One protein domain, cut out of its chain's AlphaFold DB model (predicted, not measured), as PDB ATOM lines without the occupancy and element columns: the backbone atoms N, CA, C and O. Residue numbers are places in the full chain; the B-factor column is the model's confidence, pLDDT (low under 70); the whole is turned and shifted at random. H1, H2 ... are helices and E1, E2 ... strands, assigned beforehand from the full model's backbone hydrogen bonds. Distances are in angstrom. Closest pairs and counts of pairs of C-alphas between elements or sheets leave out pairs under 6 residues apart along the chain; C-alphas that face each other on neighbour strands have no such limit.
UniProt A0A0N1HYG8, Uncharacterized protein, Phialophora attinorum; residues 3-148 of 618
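Overview. This is residues 3 to 148 of the 618 residues of an uncharacterized protein of Phialophora attinorum (UniProt A0A0N1HYG8). The two long helices H4 and H5 make a wide V with short H2 in its corner; a strongly twisted five-stranded sheet sits at that corner, with H5 running over one face, H1 over the other, and H4 reaching away from the E3 edge. H3 packs on residues 63 to 70 of H4, H6 folds back on residues 124 to 128 of H5, and the tail, residues 143 to 148, sticks out. The printed part has 146 residues, with six named helices and five named strands in the order E1 E2 H1 E3 H2 H3 H4 E4 E5 H5 H6. The sheet, in the order E3 E1 E2 E4 E5, is mixed, and the class is mixed, helices and strands. The whole is loose, with a radius of gyration of the C-alphas of 18.2 A, and elongated, spanning 61 by 40 by 28 A.

Arrangement. E1, residues 3 to 8, and E2, residues 13 to 18, form an antiparallel hairpin; N 6 and O 15 are 2.9 A apart, within hydrogen-bond range. H1, residues 20 to 27, is on the sheet over E1; their closest C-alphas, of Ala 4 and Val 22, are 6.2 A apart. E3, residues 36 to 38, is an edge strand antiparallel to E1, with N 37 and O 3 at 2.7 A. E2, H1 and E3 make a split strand-helix-strand unit, two strands running the same way with E1 between them, and its crossover is right-handed. H2, residues 40 to 45, touches residues 70 to 77 of H4, residues 61 to 82, at a steep tilt of 65 degrees, opposite ways; the closest C-alphas, of Ala 43 and Leu 74, are 6.5 A apart. H3, residues 49 to 53, touches H4, closest at the C-alphas of Leu 53 and His 67, 7.5 A. H4 is on the sheet, closest to E3 at the C-alphas of Phe 37 and Leu 77, 6.2 A. E4, residues 87 to 91, is parallel to E2, with N 90 and O 14 at 2.8 A, and forms an antiparallel hairpin with E5, residues 101 to 105, with N 91 and O 101 at 2.8 A. H5, residues 108 to 131, is on the sheet, giving three layers, helices on both faces, with H1 on the other. H5 and H4 only just touch, with 3 pairs of C-alphas within 8 A, about perpendicular at 81 degrees. H6, residues 135 to 142, touches H5, closest at the C-alphas of His 128 and Thr 138, 5.8 A. O i to N i+4 pairs are all within range in H1, H3, H4 and H6, 18 of 20 in H5 and 0 of 2 in H2, where 3 of 3 O i to N i+3 pairs are.

Along the chain. E1 begins at C-alpha 3, (8.213, 17.001, 73.144), and H6 ends at C-alpha 142, (1.649, 28.628, 94.378). From first to last C-alpha, E2 measures 16.3 A, H4 31.3 A and H5 35.6 A.

Size, cuts and confidence. The C-alphas farthest apart, of Thr 59 and Ala 134, are 60.8 A apart. The printed part has no cut, and no link is long. Mean pLDDT of the printed part is 86.3, and no printed residue is under 70.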
ATOM      1  N   ALA A   3       7.362  15.816  73.155       86.44
ATOM      2  CA  ALA A   3       8.213  17.001  73.144       86.44
ATOM      3  C   ALA A   3       9.213  16.928  71.989       86.44
ATOM      4  O   ALA A   3       9.503  15.844  71.508       86.44
ATOM      5  N   ALA A   4       9.740  18.057  71.537       89.25
ATOM      6  CA  ALA A   4      10.777  18.093  70.512       89.25
ATOM      7  C   ALA A   4      11.682  19.297  70.731       89.25
ATOM      8  O   ALA A   4      11.205  20.356  71.146       89.25
ATOM      9  N   ILE A   5      12.969  19.141  70.434       86.62
ATOM     10  CA  ILE A   5      13.910  20.258  70.424       86.62
ATOM     11  C   ILE A   5      14.047  20.746  68.986       86.62
ATOM     12  O   ILE A   5      14.321  19.967  68.080       86.62
ATOM     13  N   VAL A   6      13.848  22.044  68.787       89.38
ATOM     14  CA  VAL A   6      13.986  22.700  67.487       89.38
ATOM     15  C   VAL A   6      15.075  23.748  67.587       89.38
ATOM     16  O   VAL A   6      15.053  24.578  68.497       89.38
ATOM     17  N   LYS A   7      16.009  23.731  66.637       86.69
ATOM     18  CA  LYS A   7      16.977  24.810  66.487       86.69
ATOM     19  C   LYS A   7      16.283  26.023  65.862       86.69
ATOM     20  O   LYS A   7      15.775  25.948  64.747       86.69
ATOM     21  N   ASP A   8      16.240  27.123  66.598       86.50
ATOM     22  CA  ASP A   8      15.853  28.436  66.099       86.50
ATOM     23  C   ASP A   8      17.041  29.024  65.330       86.50
ATOM     24  O   ASP A   8      18.067  29.377  65.919       86.50
ATOM     25  N   GLU A   9      16.923  29.066  64.004       86.94
ATOM     26  CA  GLU A   9      17.981  29.551  63.114       86.94
ATOM     27  C   GLU A   9      18.219  31.060  63.240       86.94
ATOM     28  O   GLU A   9      19.342  31.511  63.023       86.94
ATOM     29  N   GLU A  10      17.201  31.842  63.609       85.50
ATOM     30  CA  GLU A  10      17.333  33.298  63.732       85.50
ATOM     31  C   GLU A  10      18.102  33.678  64.999       85.50
ATOM     32  O   GLU A  10      18.867  34.643  64.998       85.50
ATOM     33  N   GLN A  11      17.905  32.919  66.079       85.75
ATOM     34  CA  GLN A  11      18.513  33.208  67.381       85.75
ATOM     35  C   GLN A  11      19.724  32.327  67.718       85.75
ATOM     36  O   GLN A  11      20.358  32.563  68.744       85.75
ATOM     37  N   ASP A  12      20.031  31.325  66.887       89.62
ATOM     38  CA  ASP A  12      21.030  30.271  67.131       89.62
ATOM     39  C   ASP A  12      20.858  29.605  68.510       89.62
ATOM     40  O   ASP A  12      21.789  29.468  69.307       89.62
ATOM     41  N   LYS A  13      19.617  29.209  68.817       90.75
ATOM     42  CA  LYS A  13      19.232  28.603  70.100       90.75
ATOM     43  C   LYS A  13      18.439  27.324  69.899       90.75
ATOM     44  O   LYS A  13      17.677  27.209  68.949       90.75
ATOM     45  N   ASN A  14      18.542  26.391  70.840       92.06
ATOM     46  CA  ASN A  14      17.669  25.221  70.872       92.06
ATOM     47  C   ASN A  14      16.457  25.492  71.758       92.06
ATOM     48  O   ASN A  14      16.611  25.887  72.912       92.06
ATOM     49  N   ILE A  15      15.261  25.249  71.231       92.12
ATOM     50  CA  ILE A  15      13.994  25.499  71.914       92.12
ATOM     51  C   ILE A  15      13.258  24.179  72.119       92.12
ATOM     52  O   ILE A  15      13.018  23.444  71.162       92.12
ATOM     53  N   LEU A  16      12.844  23.900  73.355       92.00
ATOM     54  CA  LEU A  16      11.976  22.766  73.662       92.00
ATOM     55  C   LEU A  16      10.507  23.135  73.407       92.00
ATOM     56  O   LEU A  16       9.929  23.992  74.080       92.00
ATOM     57  N   TYR A  17       9.870  22.446  72.463       89.75
ATOM     58  CA  TYR A  17       8.425  22.480  72.266       89.75
ATOM     59  C   TYR A  17       7.751  21.265  72.900       89.75
ATOM     60  O   TYR A  17       8.287  20.163  72.886       89.75
ATOM     61  N   VAL A  18       6.530  21.466  73.407       87.38
ATOM     62  CA  VAL A  18       5.719  20.428  74.063       87.38
ATOM     63  C   VAL A  18       4.298  20.422  73.480       87.38
ATOM     64  O   VAL A  18       3.737  21.474  73.150       87.38
ATOM     65  N   GLY A  19       3.712  19.230  73.339       84.38
ATOM     66  CA  GLY A  19       2.306  19.026  72.969       84.38
ATOM     67  C   GLY A  19       1.941  19.553  71.576       84.38
ATOM     68  O   GLY A  19       2.675  19.349  70.614       84.38
ATOM     69  N   ARG A  20       0.816  20.277  71.456       82.06
ATOM     70  CA  ARG A  20       0.267  20.755  70.164       82.06
ATOM     71  C   ARG A  20       1.239  21.583  69.324       82.06
ATOM     72  O   ARG A  20       1.090  21.653  68.105       82.06
ATOM     73  N   LYS A  21       2.222  22.246  69.948       85.00
ATOM     74  CA  LYS A  21       3.266  22.951  69.192       85.00
ATOM     75  C   LYS A  21       4.108  21.963  68.385       85.00
ATOM     76  O   LYS A  21       4.339  22.237  67.216       85.00
ATOM     77  N   VAL A  22       4.481  20.821  68.964       83.81
ATOM     78  CA  VAL A  22       5.202  19.741  68.270       83.81
ATOM     79  C   VAL A  22       4.360  19.200  67.118       83.81
ATOM     80  O   VAL A  22       4.830  19.187  65.988       83.81
ATOM     81  N   GLU A  23       3.084  18.877  67.365       78.81
ATOM     82  CA  GLU A  23       2.161  18.403  66.317       78.81
ATOM     83  C   GLU A  23       2.059  19.381  65.144       78.81
ATOM     84  O   GLU A  23       2.033  18.980  63.983       78.81
ATOM     85  N   ARG A  24       2.017  20.687  65.430       81.44
ATOM     86  CA  ARG A  24       1.985  21.717  64.389       81.44
ATOM     87  C   ARG A  24       3.280  21.747  63.582       81.44
ATOM     88  O   ARG A  24       3.214  21.925  62.370       81.44
ATOM     89  N   GLN A  25       4.436  21.595  64.228       81.56
ATOM     90  CA  GLN A  25       5.715  21.542  63.517       81.56
ATOM     91  C   GLN A  25       5.838  20.270  62.665       81.56
ATOM     92  O   GLN A  25       6.281  20.374  61.523       81.56
ATOM     93  N   LEU A  26       5.369  19.120  63.165       74.94
ATOM     94  CA  LEU A  26       5.277  17.866  62.405       74.94
ATOM     95  C   LEU A  26       4.401  18.037  61.155       74.94
ATOM     96  O   LEU A  26       4.856  17.789  60.045       74.94
ATOM     97  N   ARG A  27       3.176  18.569  61.302       74.38
ATOM     98  CA  ARG A  27       2.264  18.815  60.161       74.38
ATOM     99  C   ARG A  27       2.823  19.791  59.128       74.38
ATOM    100  O   ARG A  27       2.474  19.710  57.956       74.38
ATOM    101  N   ASN A  28       3.664  20.725  59.563       78.81
ATOM    102  CA  ASN A  28       4.312  21.694  58.684       78.81
ATOM    103  C   ASN A  28       5.617  21.159  58.062       78.81
ATOM    104  O   ASN A  28       6.301  21.923  57.384       78.81
ATOM    105  N   GLY A  29       5.998  19.904  58.331       75.44
ATOM    106  CA  GLY A  29       7.235  19.295  57.836       75.44
ATOM    107  C   GLY A  29       8.516  19.887  58.430       75.44
ATOM    108  O   GLY A  29       9.596  19.663  57.892       75.44
ATOM    109  N   LYS A  30       8.414  20.665  59.518       79.12
ATOM    110  CA  LYS A  30       9.565  21.259  60.223       79.12
ATOM    111  C   LYS A  30      10.210  20.303  61.224       79.12
ATOM    112  O   LYS A  30      11.330  20.543  61.653       79.12
ATOM    113  N   LEU A  31       9.480  19.263  61.612       80.56
ATOM    114  CA  LEU A  31       9.958  18.156  62.425       80.56
ATOM    115  C   LEU A  31       9.603  16.839  61.739       80.56
ATOM    116  O   LEU A  31       8.613  16.764  61.010       80.56
ATOM    117  N   THR A  32      10.377  15.809  62.040       76.75
ATOM    118  CA  THR A  32      10.061  14.396  61.796       76.75
ATOM    119  C   THR A  32       9.782  13.700  63.130       76.75
ATOM    120  O   THR A  32      10.140  14.245  64.176       76.75
ATOM    121  N   GLU A  33       9.175  12.507  63.156       71.06
ATOM    122  CA  GLU A  33       8.996  11.790  64.435       71.06
ATOM    123  C   GLU A  33      10.339  11.457  65.104       71.06
ATOM    124  O   GLU A  33      10.420  11.455  66.329       71.06
ATOM    125  N   SER A  34      11.421  11.301  64.328       74.44
ATOM    126  CA  SER A  34      12.783  11.115  64.862       74.44
ATOM    127  C   SER A  34      13.295  12.292  65.712       74.44
ATOM    128  O   SER A  34      14.230  12.131  66.500       74.44
ATOM    129  N   ASP A  35      12.684  13.472  65.570       79.56
ATOM    130  CA  ASP A  35      12.978  14.669  66.366       79.56
ATOM    131  C   ASP A  35      12.141  14.751  67.654       79.56
ATOM    132  O   ASP A  35      12.309  15.674  68.459       79.56
ATOM    133  N   VAL A  36      11.204  13.819  67.842       82.19
ATOM    134  CA  VAL A  36      10.198  13.860  68.900       82.19
ATOM    135  C   VAL A  36      10.551  12.880  70.010       82.19
ATOM    136  O   VAL A  36      10.606  11.668  69.831       82.19
ATOM    137  N   PHE A  37      10.676  13.408  71.220       81.81
ATOM    138  CA  PHE A  37      10.682  12.637  72.452       81.81
ATOM    139  C   PHE A  37       9.258  12.138  72.739       81.81
ATOM    140  O   PHE A  37       8.403  12.873  73.254       81.81
ATOM    141  N   ILE A  38       8.998  10.884  72.377       75.75
ATOM    142  CA  ILE A  38       7.752  10.164  72.659       75.75
ATOM    143  C   ILE A  38       7.866   9.487  74.026       75.75
ATOM    144  O   ILE A  38       8.916   8.957  74.375       75.75
ATOM    145  N   LEU A  39       6.778   9.519  74.805       74.00
ATOM    146  CA  LEU A  39       6.718   8.945  76.157       74.00
ATOM    147  C   LEU A  39       7.924   9.355  77.029       74.00
ATOM    148  O   LEU A  39       8.543   8.501  77.659       74.00
ATOM    149  N   PRO A  40       8.254  10.658  77.130       73.44
ATOM    150  CA  PRO A  40       9.512  11.106  77.727       73.44
ATOM    151  C   PRO A  40       9.651  10.721  79.203       73.44
ATOM    152  O   PRO A  40      10.764  10.644  79.697       73.44
ATOM    153  N   LYS A  41       8.547  10.404  79.898       75.00
ATOM    154  CA  LYS A  41       8.574   9.791  81.235       75.00
ATOM    155  C   LYS A  41       9.469   8.537  81.267       75.00
ATOM    156  O   LYS A  41      10.240   8.368  82.204       75.00
ATOM    157  N   LEU A  42       9.433   7.702  80.227       78.81
ATOM    158  CA  LEU A  42      10.214   6.463  80.134       78.81
ATOM    159  C   LEU A  42      11.724   6.692  79.995       78.81
ATOM    160  O   LEU A  42      12.491   5.759  80.205       78.81
ATOM    161  N   ALA A  43      12.169   7.927  79.744       78.62
ATOM    162  CA  ALA A  43      13.582   8.282  79.842       78.62
ATOM    163  C   ALA A  43      14.166   7.985  81.231       78.62
ATOM    164  O   ALA A  43      15.351   7.695  81.347       78.62
ATOM    165  N   LEU A  44      13.343   8.018  82.286       82.25
ATOM    166  CA  LEU A  44      13.790   7.669  83.633       82.25
ATOM    167  C   LEU A  44      14.078   6.179  83.818       82.25
ATOM    168  O   LEU A  44      14.630   5.817  84.845       82.25
ATOM    169  N   LEU A  45      13.747   5.314  82.855       81.50
ATOM    170  CA  LEU A  45      14.174   3.915  82.905       81.50
ATOM    171  C   LEU A  45      15.665   3.756  82.622       81.50
ATOM    172  O   LEU A  45      16.242   2.731  82.987       81.50
ATOM    173  N   GLU A  46      16.302   4.745  81.993       81.25
ATOM    174  CA  GLU A  46      17.741   4.733  81.767       81.25
ATOM    175  C   GLU A  46      18.468   4.660  83.122       81.25
ATOM    176  O   GLU A  46      18.419   5.582  83.933       81.25
ATOM    177  N   GLY A  47      19.096   3.514  83.399       79.81
ATOM    178  CA  GLY A  47      19.758   3.221  84.677       79.81
ATOM    179  C   GLY A  47      18.871   2.602  85.766       79.81
ATOM    180  O   GLY A  47      19.403   2.160  86.784       79.81
ATOM    181  N   TYR A  48      17.554   2.506  85.554       82.00
ATOM    182  CA  TYR A  48      16.597   1.939  86.518       82.00
ATOM    183  C   TYR A  48      15.745   0.792  85.949       82.00
ATOM    184  O   TYR A  48      14.917   0.242  86.673       82.00
ATOM    185  N   LYS A  49      15.957   0.402  84.684       84.19
ATOM    186  CA  LYS A  49      15.167  -0.612  83.965       84.19
ATOM    187  C   LYS A  49      14.934  -1.883  84.784       84.19
ATOM    188  O   LYS A  49      13.784  -2.211  85.036       84.19
ATOM    189  N   ASP A  50      15.986  -2.526  85.284       80.50
ATOM    190  CA  ASP A  50      15.864  -3.795  86.021       80.50
ATOM    191  C   ASP A  50      15.205  -3.626  87.405       80.50
ATOM    192  O   ASP A  50      14.633  -4.566  87.946       80.50
ATOM    193  N   GLN A  51      15.252  -2.424  87.993       76.25
ATOM    194  CA  GLN A  51      14.545  -2.128  89.249       76.25
ATOM    195  C   GLN A  51      13.039  -1.964  89.020       76.25
ATOM    196  O   GLN A  51      12.244  -2.266  89.903       76.25
ATOM    197  N   VAL A  52      12.663  -1.462  87.842       78.38
ATOM    198  CA  VAL A  52      11.274  -1.212  87.444       78.38
ATOM    199  C   VAL A  52      10.634  -2.474  86.863       78.38
ATOM    200  O   VAL A  52       9.497  -2.796  87.189       78.38
ATOM    201  N   LEU A  53      11.365  -3.190  86.009       81.12
ATOM    202  CA  LEU A  53      10.889  -4.372  85.288       81.12
ATOM    203  C   LEU A  53      11.175  -5.693  85.987       81.12
ATOM    204  O   LEU A  53      10.623  -6.721  85.597       81.12
ATOM    205  N   GLY A  54      12.031  -5.676  87.006       81.12
ATOM    206  CA  GLY A  54      12.676  -6.888  87.474       81.12
ATOM    207  C   GLY A  54      13.716  -7.396  86.467       81.12
ATOM    208  O   GLY A  54      13.958  -6.776  85.430       81.12
ATOM    209  N   PRO A  55      14.364  -8.529  86.771       79.69
ATOM    210  CA  PRO A  55      15.264  -9.172  85.829       79.69
ATOM    211  C   PRO A  55      14.489  -9.682  84.608       79.69
ATOM    212  O   PRO A  55      13.402 -10.249  84.734       79.69
ATOM    213  N   ARG A  56      15.088  -9.535  83.425       85.62
ATOM    214  CA  ARG A  56      14.595 -10.165  82.197       85.62
ATOM    215  C   ARG A  56      14.566 -11.683  82.362       85.62
ATOM    216  O   ARG A  56      15.583 -12.290  82.690       85.62
ATOM    217  N   ASP A  57      13.412 -12.280  82.085       84.56
ATOM    218  CA  ASP A  57      13.233 -13.726  82.012       84.56
ATOM    219  C   ASP A  57      12.963 -14.107  80.555       84.56
ATOM    220  O   ASP A  57      11.876 -13.884  80.033       84.56
ATOM    221  N   ASP A  58      13.964 -14.673  79.877       88.00
ATOM    222  CA  ASP A  58      13.837 -15.054  78.465       88.00
ATOM    223  C   ASP A  58      12.882 -16.241  78.239       88.00
ATOM    224  O   ASP A  58      12.490 -16.503  77.093       88.00
ATOM    225  N   THR A  59      12.509 -16.957  79.307       86.50
ATOM    226  CA  THR A  59      11.521 -18.043  79.260       86.50
ATOM    227  C   THR A  59      10.087 -17.534  79.374       86.50
ATOM    228  O   THR A  59       9.173 -18.200  78.885       86.50
ATOM    229  N   ASP A  60       9.898 -16.342  79.941       81.88
ATOM    230  CA  ASP A  60       8.618 -15.650  79.999       81.88
ATOM    231  C   ASP A  60       8.484 -14.681  78.816       81.88
ATOM    232  O   ASP A  60       9.162 -13.657  78.713       81.88
ATOM    233  N   GLU A  61       7.588 -15.008  77.885       81.19
ATOM    234  CA  GLU A  61       7.356 -14.206  76.679       81.19
ATOM    235  C   GLU A  61       6.997 -12.753  77.012       81.19
ATOM    236  O   GLU A  61       7.461 -11.829  76.344       81.19
ATOM    237  N   TYR A  62       6.222 -12.548  78.074       77.62
ATOM    238  CA  TYR A  62       5.789 -11.230  78.503       77.62
ATOM    239  C   TYR A  62       6.946 -10.371  79.032       77.62
ATOM    240  O   TYR A  62       7.102  -9.218  78.615       77.62
ATOM    241  N   SER A  63       7.790 -10.930  79.905       81.44
ATOM    242  CA  SER A  63       9.010 -10.284  80.395       81.44
ATOM    243  C   SER A  63       9.922  -9.898  79.235       81.44
ATOM    244  O   SER A  63      10.361  -8.746  79.158       81.44
ATOM    245  N   ARG A  64      10.140 -10.814  78.283       86.75
ATOM    246  CA  ARG A  64      10.953 -10.562  77.088       86.75
ATOM    247  C   ARG A  64      10.421  -9.388  76.262       86.75
ATOM    248  O   ARG A  64      11.164  -8.441  76.023       86.75
ATOM    249  N   LEU A  65       9.141  -9.417  75.883       80.50
ATOM    250  CA  LEU A  65       8.529  -8.363  75.063       80.50
ATOM    251  C   LEU A  65       8.524  -7.004  75.774       80.50
ATOM    252  O   LEU A  65       8.783  -5.975  75.152       80.50
ATOM    253  N   THR A  66       8.285  -6.995  77.087       81.06
ATOM    254  CA  THR A  66       8.329  -5.775  77.904       81.06
ATOM    255  C   THR A  66       9.731  -5.158  77.908       81.06
ATOM    256  O   THR A  66       9.869  -3.942  77.754       81.06
ATOM    257  N   HIS A  67      10.774  -5.982  78.054       87.25
ATOM    258  CA  HIS A  67      12.164  -5.528  78.004       87.25
ATOM    259  C   HIS A  67      12.563  -5.038  76.613       87.25
ATOM    260  O   HIS A  67      13.142  -3.960  76.504       87.25
ATOM    261  N   ASP A  68      12.223  -5.793  75.567       85.94
ATOM    262  CA  ASP A  68      12.536  -5.431  74.182       85.94
ATOM    263  C   ASP A  68      11.892  -4.086  73.810       85.94
ATOM    264  O   ASP A  68      12.544  -3.223  73.223       85.94
ATOM    265  N   HIS A  69      10.648  -3.849  74.236       81.25
ATOM    266  CA  HIS A  69       9.983  -2.568  74.014       81.25
ATOM    267  C   HIS A  69      10.613  -1.413  74.799       81.25
ATOM    268  O   HIS A  69      10.776  -0.311  74.270       81.25
ATOM    269  N   ALA A  70      10.968  -1.640  76.068       83.94
ATOM    270  CA  ALA A  70      11.662  -0.629  76.858       83.94
ATOM    271  C   ALA A  70      13.001  -0.248  76.205       83.94
ATOM    272  O   ALA A  70      13.319   0.938  76.110       83.94
ATOM    273  N   ASP A  71      13.748  -1.233  75.701       87.19
ATOM    274  CA  ASP A  71      15.008  -1.020  74.990       87.19
ATOM    275  C   ASP A  71      14.812  -0.262  73.676       87.19
ATOM    276  O   ASP A  71      15.569   0.664  73.388       87.19
ATOM    277  N   GLU A  72      13.759  -0.570  72.919       83.81
ATOM    278  CA  GLU A  72      13.417   0.168  71.704       83.81
ATOM    279  C   GLU A  72      13.112   1.646  71.993       83.81
ATOM    280  O   GLU A  72      13.632   2.541  71.319       83.81
ATOM    281  N   ILE A  73      12.301   1.932  73.018       81.62
ATOM    282  CA  ILE A  73      11.981   3.311  73.411       81.62
ATOM    283  C   ILE A  73      13.242   4.049  73.863       81.62
ATOM    284  O   ILE A  73      13.478   5.177  73.424       81.62
ATOM    285  N   LEU A  74      14.062   3.426  74.712       85.00
ATOM    286  CA  LEU A  74      15.308   4.024  75.190       85.00
ATOM    287  C   LEU A  74      16.278   4.289  74.036       85.00
ATOM    288  O   LEU A  74      16.862   5.369  73.972       85.00
ATOM    289  N   GLN A  75      16.385   3.369  73.078       85.88
ATOM    290  CA  GLN A  75      17.201   3.556  71.884       85.88
ATOM    291  C   GLN A  75      16.706   4.741  71.044       85.88
ATOM    292  O   GLN A  75      17.513   5.577  70.633       85.88
ATOM    293  N   ARG A  76      15.390   4.862  70.815       81.69
ATOM    294  CA  ARG A  76      14.812   6.012  70.096       81.69
ATOM    295  C   ARG A  76      15.126   7.325  70.821       81.69
ATOM    296  O   ARG A  76      15.600   8.267  70.190       81.69
ATOM    297  N   LEU A  77      14.954   7.369  72.145       84.38
ATOM    298  CA  LEU A  77      15.281   8.546  72.958       84.38
ATOM    299  C   LEU A  77      16.772   8.906  72.881       84.38
ATOM    300  O   LEU A  77      17.102  10.084  72.743       84.38
ATOM    301  N   GLN A  78      17.669   7.919  72.923       85.81
ATOM    302  CA  GLN A  78      19.117   8.123  72.808       85.81
ATOM    303  C   GLN A  78      19.522   8.664  71.431       85.81
ATOM    304  O   GLN A  78      20.366   9.557  71.345       85.81
ATOM    305  N   LEU A  79      18.897   8.179  70.354       85.44
ATOM    306  CA  LEU A  79      19.135   8.688  69.000       85.44
ATOM    307  C   LEU A  79      18.717  10.158  68.863       85.44
ATOM    308  O   LEU A  79      19.463  10.954  68.285       85.44
ATOM    309  N   THR A  80      17.564  10.540  69.421       82.19
ATOM    310  CA  THR A  80      17.120  11.942  69.441       82.19
ATOM    311  C   THR A  80      18.026  12.796  70.339       82.19
ATOM    312  O   THR A  80      18.413  13.901  69.954       82.19
ATOM    313  N   LEU A  81      18.436  12.275  71.503       87.88
ATOM    314  CA  LEU A  81      19.332  12.938  72.459       87.88
ATOM    315  C   LEU A  81      20.705  13.257  71.854       87.88
ATOM    316  O   LEU A  81      21.209  14.364  72.038       87.88
ATOM    317  N   ALA A  82      21.297  12.320  71.107       90.06
ATOM    318  CA  ALA A  82      22.640  12.460  70.540       90.06
ATOM    319  C   ALA A  82      22.803  13.708  69.649       90.06
ATOM    320  O   ALA A  82      23.898  14.259  69.552       90.06
ATOM    321  N   ARG A  83      21.715  14.200  69.037       87.50
ATOM    322  CA  ARG A  83      21.716  15.419  68.203       87.50
ATOM    323  C   ARG A  83      21.934  16.702  69.008       87.50
ATOM    324  O   ARG A  83      22.452  17.678  68.472       87.50
ATOM    325  N   PHE A  84      21.530  16.698  70.275       89.00
ATOM    326  CA  PHE A  84      21.453  17.884  71.129       89.00
ATOM    327  C   PHE A  84      22.287  17.755  72.413       89.00
ATOM    328  O   PHE A  84      22.271  18.656  73.252       89.00
ATOM    329  N   GLN A  85      23.020  16.653  72.583       93.75
ATOM    330  CA  GLN A  85      23.783  16.387  73.796       93.75
ATOM    331  C   GLN A  85      24.848  17.467  74.055       93.75
ATOM    332  O   GLN A  85      25.562  17.899  73.150       93.75
ATOM    333  N   GLY A  86      24.940  17.912  75.306       92.31
ATOM    334  CA  GLY A  86      25.801  19.001  75.761       92.31
ATOM    335  C   GLY A  86      25.328  20.394  75.341       92.31
ATOM    336  O   GLY A  86      25.982  21.381  75.677       92.31
ATOM    337  N   GLN A  87      24.213  20.511  74.614       93.19
ATOM    338  CA  GLN A  87      23.722  21.797  74.137       93.19
ATOM    339  C   GLN A  87      22.785  22.450  75.152       93.19
ATOM    340  O   GLN A  87      22.049  21.796  75.895       93.19
ATOM    341  N   ARG A  88      22.801  23.783  75.154       94.81
ATOM    342  CA  ARG A  88      21.879  24.617  75.925       94.81
ATOM    343  C   ARG A  88      20.503  24.592  75.263       94.81
ATOM    344  O   ARG A  88      20.407  24.846  74.063       94.81
ATOM    345  N   VAL A  89      19.464  24.315  76.046       93.50
ATOM    346  CA  VAL A  89      18.062  24.250  75.613       93.50
ATOM    347  C   VAL A  89      17.241  25.253  76.419       93.50
ATOM    348  O   VAL A  89      17.378  25.340  77.639       93.50
ATOM    349  N   GLU A  90      16.397  26.016  75.731       95.06
ATOM    350  CA  GLU A  90      15.476  26.987  76.321       95.06
ATOM    351  C   GLU A  90      14.033  26.465  76.247       95.06
ATOM    352  O   GLU A  90      13.556  26.020  75.199       95.06
ATOM    353  N   VAL A  91      13.311  26.544  77.361       93.06
ATOM    354  CA  VAL A  91      11.867  26.318  77.423       93.06
ATOM    355  C   VAL A  91      11.189  27.682  77.495       93.06
ATOM    356  O   VAL A  91      11.361  28.399  78.484       93.06
ATOM    357  N   PRO A  92      10.414  28.073  76.473       90.31
ATOM    358  CA  PRO A  92       9.753  29.363  76.471       90.31
ATOM    359  C   PRO A  92       8.621  29.354  77.500       90.31
ATOM    360  O   PRO A  92       7.658  28.591  77.362       90.31
ATOM    361  N   LEU A  93       8.751  30.217  78.504       89.44
ATOM    362  CA  LEU A  93       7.756  30.441  79.547       89.44
ATOM    363  C   LEU A  93       6.868  31.631  79.165       89.44
ATOM    364  O   LEU A  93       7.304  32.556  78.481       89.44
ATOM    365  N   LEU A  94       5.598  31.582  79.549       88.88
ATOM    366  CA  LEU A  94       4.599  32.596  79.222       88.88
ATOM    367  C   LEU A  94       4.218  33.461  80.413       88.88
ATOM    368  O   LEU A  94       3.707  34.564  80.216       88.88
ATOM    369  N   PHE A  95       4.426  32.982  81.636       89.94
ATOM    370  CA  PHE A  95       3.983  33.697  82.818       89.94
ATOM    371  C   PHE A  95       4.777  35.001  83.004       89.94
ATOM    372  O   PHE A  95       5.969  34.964  83.283       89.94
ATOM    373  N   HIS A  96       4.127  36.158  82.834       84.19
ATOM    374  CA  HIS A  96       4.659  37.509  83.099       84.19
ATOM    375  C   HIS A  96       6.070  37.822  82.590       84.19
ATOM    376  O   HIS A  96       6.879  38.388  83.320       84.19
ATOM    377  N   ASN A  97       6.365  37.508  81.325       77.69
ATOM    378  CA  ASN A  97       7.700  37.723  80.745       77.69
ATOM    379  C   ASN A  97       8.815  37.060  81.571       77.69
ATOM    380  O   ASN A  97       9.923  37.589  81.638       77.69
ATOM    381  N   SER A  98       8.512  35.933  82.226       84.00
ATOM    382  CA  SER A  98       9.532  35.133  82.899       84.00
ATOM    383  C   SER A  98      10.649  34.815  81.916       84.00
ATOM    384  O   SER A  98      10.386  34.479  80.754       84.00
ATOM    385  N   ASP A  99      11.885  34.882  82.403       90.06
ATOM    386  CA  ASP A  99      13.019  34.357  81.661       90.06
ATOM    387  C   ASP A  99      12.742  32.892  81.285       90.06
ATOM    388  O   ASP A  99      12.108  32.160  82.056       90.06
ATOM    389  N   PRO A 100      13.174  32.444  80.093       91.69
ATOM    390  CA  PRO A 100      12.996  31.056  79.701       91.69
ATOM    391  C   PRO A 100      13.661  30.129  80.725       91.69
ATOM    392  O   PRO A 100      14.724  30.447  81.261       91.69
ATOM    393  N   HIS A 101      13.077  28.951  80.957       93.31
ATOM    394  CA  HIS A 101      13.766  27.916  81.731       93.31
ATOM    395  C   HIS A 101      14.905  27.365  80.879       93.31
ATOM    396  O   HIS A 101      14.678  26.944  79.744       93.31
ATOM    397  N   VAL A 102      16.130  27.385  81.396       93.69
ATOM    398  CA  VAL A 102      17.327  27.003  80.639       93.69
ATOM    399  C   VAL A 102      17.999  25.823  81.308       93.69
ATOM    400  O   VAL A 102      18.336  25.887  82.486       93.69
ATOM    401  N   PHE A 103      18.282  24.786  80.529       93.06
ATOM    402  CA  PHE A 103      19.048  23.632  80.987       93.06
ATOM    403  C   PHE A 103      20.046  23.177  79.918       93.06
ATOM    404  O   PHE A 103      19.974  23.578  78.755       93.06
ATOM    405  N   THR A 104      21.024  22.368  80.325       93.75
ATOM    406  CA  THR A 104      21.952  21.706  79.397       93.75
ATOM    407  C   THR A 104      21.493  20.272  79.218       93.75
ATOM    408  O   THR A 104      21.361  19.553  80.205       93.75
ATOM    409  N   LEU A 105      21.247  19.859  77.978       92.25
ATOM    410  CA  LEU A 105      20.760  18.519  77.684       92.25
ATOM    411  C   LEU A 105      21.911  17.510  77.723       92.25
ATOM    412  O   LEU A 105      22.695  17.444  76.784       92.25
ATOM    413  N   ASN A 106      22.018  16.704  78.776       90.56
ATOM    414  CA  ASN A 106      23.049  15.665  78.883       90.56
ATOM    415  C   ASN A 106      22.463  14.255  78.821       90.56
ATOM    416  O   ASN A 106      23.103  13.346  78.289       90.56
ATOM    417  N   THR A 107      21.258  14.093  79.358       87.75
ATOM    418  CA  THR A 107      20.532  12.832  79.497       87.75
ATOM    419  C   THR A 107      19.099  12.992  79.005       87.75
ATOM    420  O   THR A 107      18.559  14.102  78.967       87.75
ATOM    421  N   ALA A 108      18.438  11.883  78.669       81.50
ATOM    422  CA  ALA A 108      17.025  11.922  78.297       81.50
ATOM    423  C   ALA A 108      16.141  12.410  79.466       81.50
ATOM    424  O   ALA A 108      15.083  13.000  79.251       81.50
ATOM    425  N   ALA A 109      16.602  12.238  80.708       83.19
ATOM    426  CA  ALA A 109      15.923  12.717  81.902       83.19
ATOM    427  C   ALA A 109      15.888  14.258  82.019       83.19
ATOM    428  O   ALA A 109      14.926  14.796  82.563       83.19
ATOM    429  N   ASP A 110      16.852  14.986  81.442       88.81
ATOM    430  CA  ASP A 110      16.840  16.461  81.438       88.81
ATOM    431  C   ASP A 110      15.659  17.026  80.617       88.81
ATOM    432  O   ASP A 110      15.133  18.100  80.912       88.81
ATOM    433  N   ILE A 111      15.155  16.275  79.627       89.19
ATOM    434  CA  ILE A 111      13.932  16.636  78.887       89.19
ATOM    435  C   ILE A 111      12.720  16.699  79.822       89.19
ATOM    436  O   ILE A 111      11.839  17.541  79.635       89.19
ATOM    437  N   ILE A 112      12.670  15.843  80.844       90.12
ATOM    438  CA  ILE A 112      11.575  15.821  81.817       90.12
ATOM    439  C   ILE A 112      11.586  17.083  82.668       90.12
ATOM    440  O   ILE A 112      10.511  17.605  82.953       90.12
ATOM    441  N   GLU A 113      12.760  17.610  83.019       91.25
ATOM    442  CA  GLU A 113      12.876  18.910  83.683       91.25
ATOM    443  C   GLU A 113      12.255  20.013  82.814       91.25
ATOM    444  O   GLU A 113      11.371  20.740  83.266       91.25
ATOM    445  N   GLY A 114      12.633  20.085  81.534       92.62
ATOM    446  CA  GLY A 114      12.112  21.108  80.628       92.62
ATOM    447  C   GLY A 114      10.604  20.993  80.365       92.62
ATOM    448  O   GLY A 114       9.887  21.996  80.360       92.62
ATOM    449  N   ILE A 115      10.092  19.771  80.195       92.56
ATOM    450  CA  ILE A 115       8.651  19.509  80.060       92.56
ATOM    451  C   ILE A 115       7.908  19.913  81.336       92.56
ATOM    452  O   ILE A 115       6.856  20.549  81.263       92.56
ATOM    453  N   SER A 116       8.456  19.566  82.498       92.56
ATOM    454  CA  SER A 116       7.903  19.931  83.801       92.56
ATOM    455  C   SER A 116       7.824  21.450  83.956       92.56
ATOM    456  O   SER A 116       6.764  21.968  84.308       92.56
ATOM    457  N   ALA A 117       8.889  22.176  83.601       93.31
ATOM    458  CA  ALA A 117       8.922  23.637  83.680       93.31
ATOM    459  C   ALA A 117       7.834  24.267  82.800       93.31
ATOM    460  O   ALA A 117       7.126  25.182  83.225       93.31
ATOM    461  N   TRP A 118       7.630  23.714  81.599       93.88
ATOM    462  CA  TRP A 118       6.542  24.123  80.717       93.88
ATOM    463  C   TRP A 118       5.157  23.879  81.336       93.88
ATOM    464  O   TRP A 118       4.304  24.764  81.282       93.88
ATOM    465  N   PHE A 119       4.908  22.709  81.938       91.50
ATOM    466  CA  PHE A 119       3.624  22.426  82.595       91.50
ATOM    467  C   PHE A 119       3.355  23.364  83.763       91.50
ATOM    468  O   PHE A 119       2.241  23.874  83.891       91.50
ATOM    469  N   TRP A 120       4.366  23.606  84.594       92.69
ATOM    470  CA  TRP A 120       4.224  24.492  85.740       92.69
ATOM    471  C   TRP A 120       3.915  25.925  85.320       92.69
ATOM    472  O   TRP A 120       3.035  26.569  85.883       92.69
ATOM    473  N   ASP A 121       4.575  26.409  84.270       93.44
ATOM    474  CA  ASP A 121       4.279  27.708  83.677       93.44
ATOM    475  C   ASP A 121       2.843  27.815  83.152       93.44
ATOM    476  O   ASP A 121       2.152  28.797  83.425       93.44
ATOM    477  N   ARG A 122       2.336  26.764  82.499       91.50
ATOM    478  CA  ARG A 122       0.929  26.717  82.076       91.50
ATOM    479  C   ARG A 122      -0.041  26.745  83.247       91.50
ATOM    480  O   ARG A 122      -1.038  27.459  83.158       91.50
ATOM    481  N   ALA A 123       0.254  26.015  84.320       89.69
ATOM    482  CA  ALA A 123      -0.552  26.046  85.534       89.69
ATOM    483  C   ALA A 123      -0.563  27.455  86.153       89.69
ATOM    484  O   ALA A 123      -1.638  27.972  86.447       89.69
ATOM    485  N   LYS A 124       0.601  28.117  86.251       92.31
ATOM    486  CA  LYS A 124       0.720  29.511  86.718       92.31
ATOM    487  C   LYS A 124      -0.161  30.462  85.909       92.31
ATOM    488  O   LYS A 124      -0.951  31.194  86.499       92.31
ATOM    489  N   CYS A 125      -0.071  30.416  84.575       92.19
ATOM    490  CA  CYS A 125      -0.910  31.237  83.698       92.19
ATOM    491  C   CYS A 125      -2.401  30.986  83.934       92.19
ATOM    492  O   CYS A 125      -3.147  31.927  84.168       92.19
ATOM    493  N   GLN A 126      -2.834  29.723  83.924       90.69
ATOM    494  CA  GLN A 126      -4.251  29.389  84.085       90.69
ATOM    495  C   GLN A 126      -4.802  29.830  85.442       90.69
ATOM    496  O   GLN A 126      -5.925  30.325  85.516       90.69
ATOM    497  N   ILE A 127      -4.022  29.663  86.511       89.94
ATOM    498  CA  ILE A 127      -4.426  30.048  87.865       89.94
ATOM    499  C   ILE A 127      -4.479  31.570  87.994       89.94
ATOM    500  O   ILE A 127      -5.455  32.090  88.525       89.94
ATOM    501  N   HIS A 128      -3.494  32.289  87.459       93.19
ATOM    502  CA  HIS A 128      -3.514  33.750  87.411       93.19
ATOM    503  C   HIS A 128      -4.725  34.290  86.653       93.19
ATOM    504  O   HIS A 128      -5.475  35.093  87.206       93.19
ATOM    505  N   ASP A 129      -4.960  33.789  85.438       93.31
ATOM    506  CA  ASP A 129      -6.102  34.177  84.608       93.31
ATOM    507  C   ASP A 129      -7.431  33.900  85.328       93.31
ATOM    508  O   ASP A 129      -8.368  34.692  85.244       93.31
ATOM    509  N   SER A 130      -7.507  32.791  86.074       91.75
ATOM    510  CA  SER A 130      -8.714  32.394  86.809       91.75
ATOM    511  C   SER A 130      -8.946  33.216  88.079       91.75
ATOM    512  O   SER A 130     -10.092  33.481  88.432       91.75
ATOM    513  N   LEU A 131      -7.882  33.605  88.787       91.81
ATOM    514  CA  LEU A 131      -7.977  34.381  90.027       91.81
ATOM    515  C   LEU A 131      -8.074  35.889  89.775       91.81
ATOM    516  O   LEU A 131      -8.540  36.619  90.650       91.81
ATOM    517  N   GLY A 132      -7.602  36.370  88.620       93.94
ATOM    518  CA  GLY A 132      -7.546  37.794  88.287       93.94
ATOM    519  C   GLY A 132      -6.708  38.623  89.269       93.94
ATOM    520  O   GLY A 132      -6.940  39.824  89.418       93.94
ATOM    521  N   CYS A 133      -5.778  37.990  89.992       93.06
ATOM    522  CA  CYS A 133      -4.936  38.639  90.994       93.06
ATOM    523  C   CYS A 133      -3.597  39.091  90.397       93.06
ATOM    524  O   CYS A 133      -3.262  38.747  89.268       93.06
ATOM    525  N   ALA A 134      -2.816  39.876  91.144       93.56
ATOM    526  CA  ALA A 134      -1.486  40.269  90.687       93.56
ATOM    527  C   ALA A 134      -0.563  39.035  90.518       93.56
ATOM    528  O   ALA A 134      -0.733  38.031  91.222       93.56
ATOM    529  N   PRO A 135       0.430  39.091  89.616       92.00
ATOM    530  CA  PRO A 135       1.346  37.974  89.354       92.00
ATOM    531  C   PRO A 135       2.086  37.498  90.601       92.00
ATOM    532  O   PRO A 135       2.181  36.302  90.864       92.00
ATOM    533  N   GLU A 136       2.550  38.447  91.410       92.75
ATOM    534  CA  GLU A 136       3.268  38.201  92.655       92.75
ATOM    535  C   GLU A 136       2.367  37.482  93.663       92.75
ATOM    536  O   GLU A 136       2.809  36.566  94.353       92.75
ATOM    537  N   THR A 137       1.076  37.833  93.697       91.94
ATOM    538  CA  THR A 137       0.075  37.136  94.512       91.94
ATOM    539  C   THR A 137      -0.118  35.699  94.033       91.94
ATOM    540  O   THR A 137      -0.198  34.790  94.855       91.94
ATOM    541  N   THR A 138      -0.161  35.470  92.716       91.75
ATOM    542  CA  THR A 138      -0.256  34.109  92.161       91.75
ATOM    543  C   THR A 138       0.955  33.273  92.577       91.75
ATOM    544  O   THR A 138       0.788  32.148  93.038       91.75
ATOM    545  N   ILE A 139       2.167  33.831  92.480       90.44
ATOM    546  CA  ILE A 139       3.400  33.152  92.902       90.44
ATOM    547  C   ILE A 139       3.336  32.794  94.393       90.44
ATOM    548  O   ILE A 139       3.530  31.633  94.735       90.44
ATOM    549  N   GLN A 140       2.969  33.736  95.266       90.12
ATOM    550  CA  GLN A 140       2.860  33.490  96.713       90.12
ATOM    551  C   GLN A 140       1.838  32.403  97.076       90.12
ATOM    552  O   GLN A 140       2.022  31.677  98.054       90.12
ATOM    553  N   ILE A 141       0.740  32.299  96.317       88.44
ATOM    554  CA  ILE A 141      -0.242  31.218  96.476       88.44
ATOM    555  C   ILE A 141       0.395  29.884  96.082       88.44
ATOM    556  O   ILE A 141       0.288  28.904  96.817       88.44
ATOM    557  N   LEU A 142       1.078  29.850  94.938       88.94
ATOM    558  CA  LEU A 142       1.649  28.628  94.378       88.94
ATOM    559  C   LEU A 142       2.880  28.122  95.127       88.94
ATOM    560  O   LEU A 142       3.080  26.916  95.188       88.94
ATOM    561  N   GLU A 143       3.650  28.994  95.776       86.88
ATOM    562  CA  GLU A 143       4.734  28.602  96.690       86.88
ATOM    563  C   GLU A 143       4.236  27.757  97.872       86.88
ATOM    564  O   GLU A 143       4.994  26.979  98.448       86.88
ATOM    565  N   LYS A 144       2.953  27.894  98.227       86.50
ATOM    566  CA  LYS A 144       2.299  27.147  99.309       86.50
ATOM    567  C   LYS A 144       1.388  26.032  98.797       86.50
ATOM    568  O   LYS A 144       0.714  25.395  99.605       86.50
ATOM    569  N   ALA A 145       1.321  25.825  97.483       85.94
ATOM    570  CA  ALA A 145       0.458  24.810  96.904       85.94
ATOM    571  C   ALA A 145       1.003  23.406  97.181       85.94
ATOM    572  O   ALA A 145       2.204  23.153  97.073       85.94
ATOM    573  N   GLU A 146       0.095  22.481  97.478       84.75
ATOM    574  CA  GLU A 146       0.398  21.054  97.461       84.75
ATOM    575  C   GLU A 146       0.213  20.538  96.041       84.75
ATOM    576  O   GLU A 146      -0.849  20.713  95.439       84.75
ATOM    577  N   VAL A 147       1.247  19.908  95.489       88.75
ATOM    578  CA  VAL A 147       1.185  19.351  94.139       88.75
ATOM    579  C   VAL A 147       1.244  17.838  94.217       88.75
ATOM    580  O   VAL A 147       2.205  17.279  94.735       88.75
ATOM    581  N   ALA A 148       0.249  17.163  93.647       88.44
ATOM    582  CA  ALA A 148       0.300  15.730  93.394       88.44
ATOM    583  C   ALA A 148       0.684  15.478  91.929       88.44
ATOM    584  O   ALA A 148      -0.011  15.913  91.010       88.44
TER     585      ALA A 148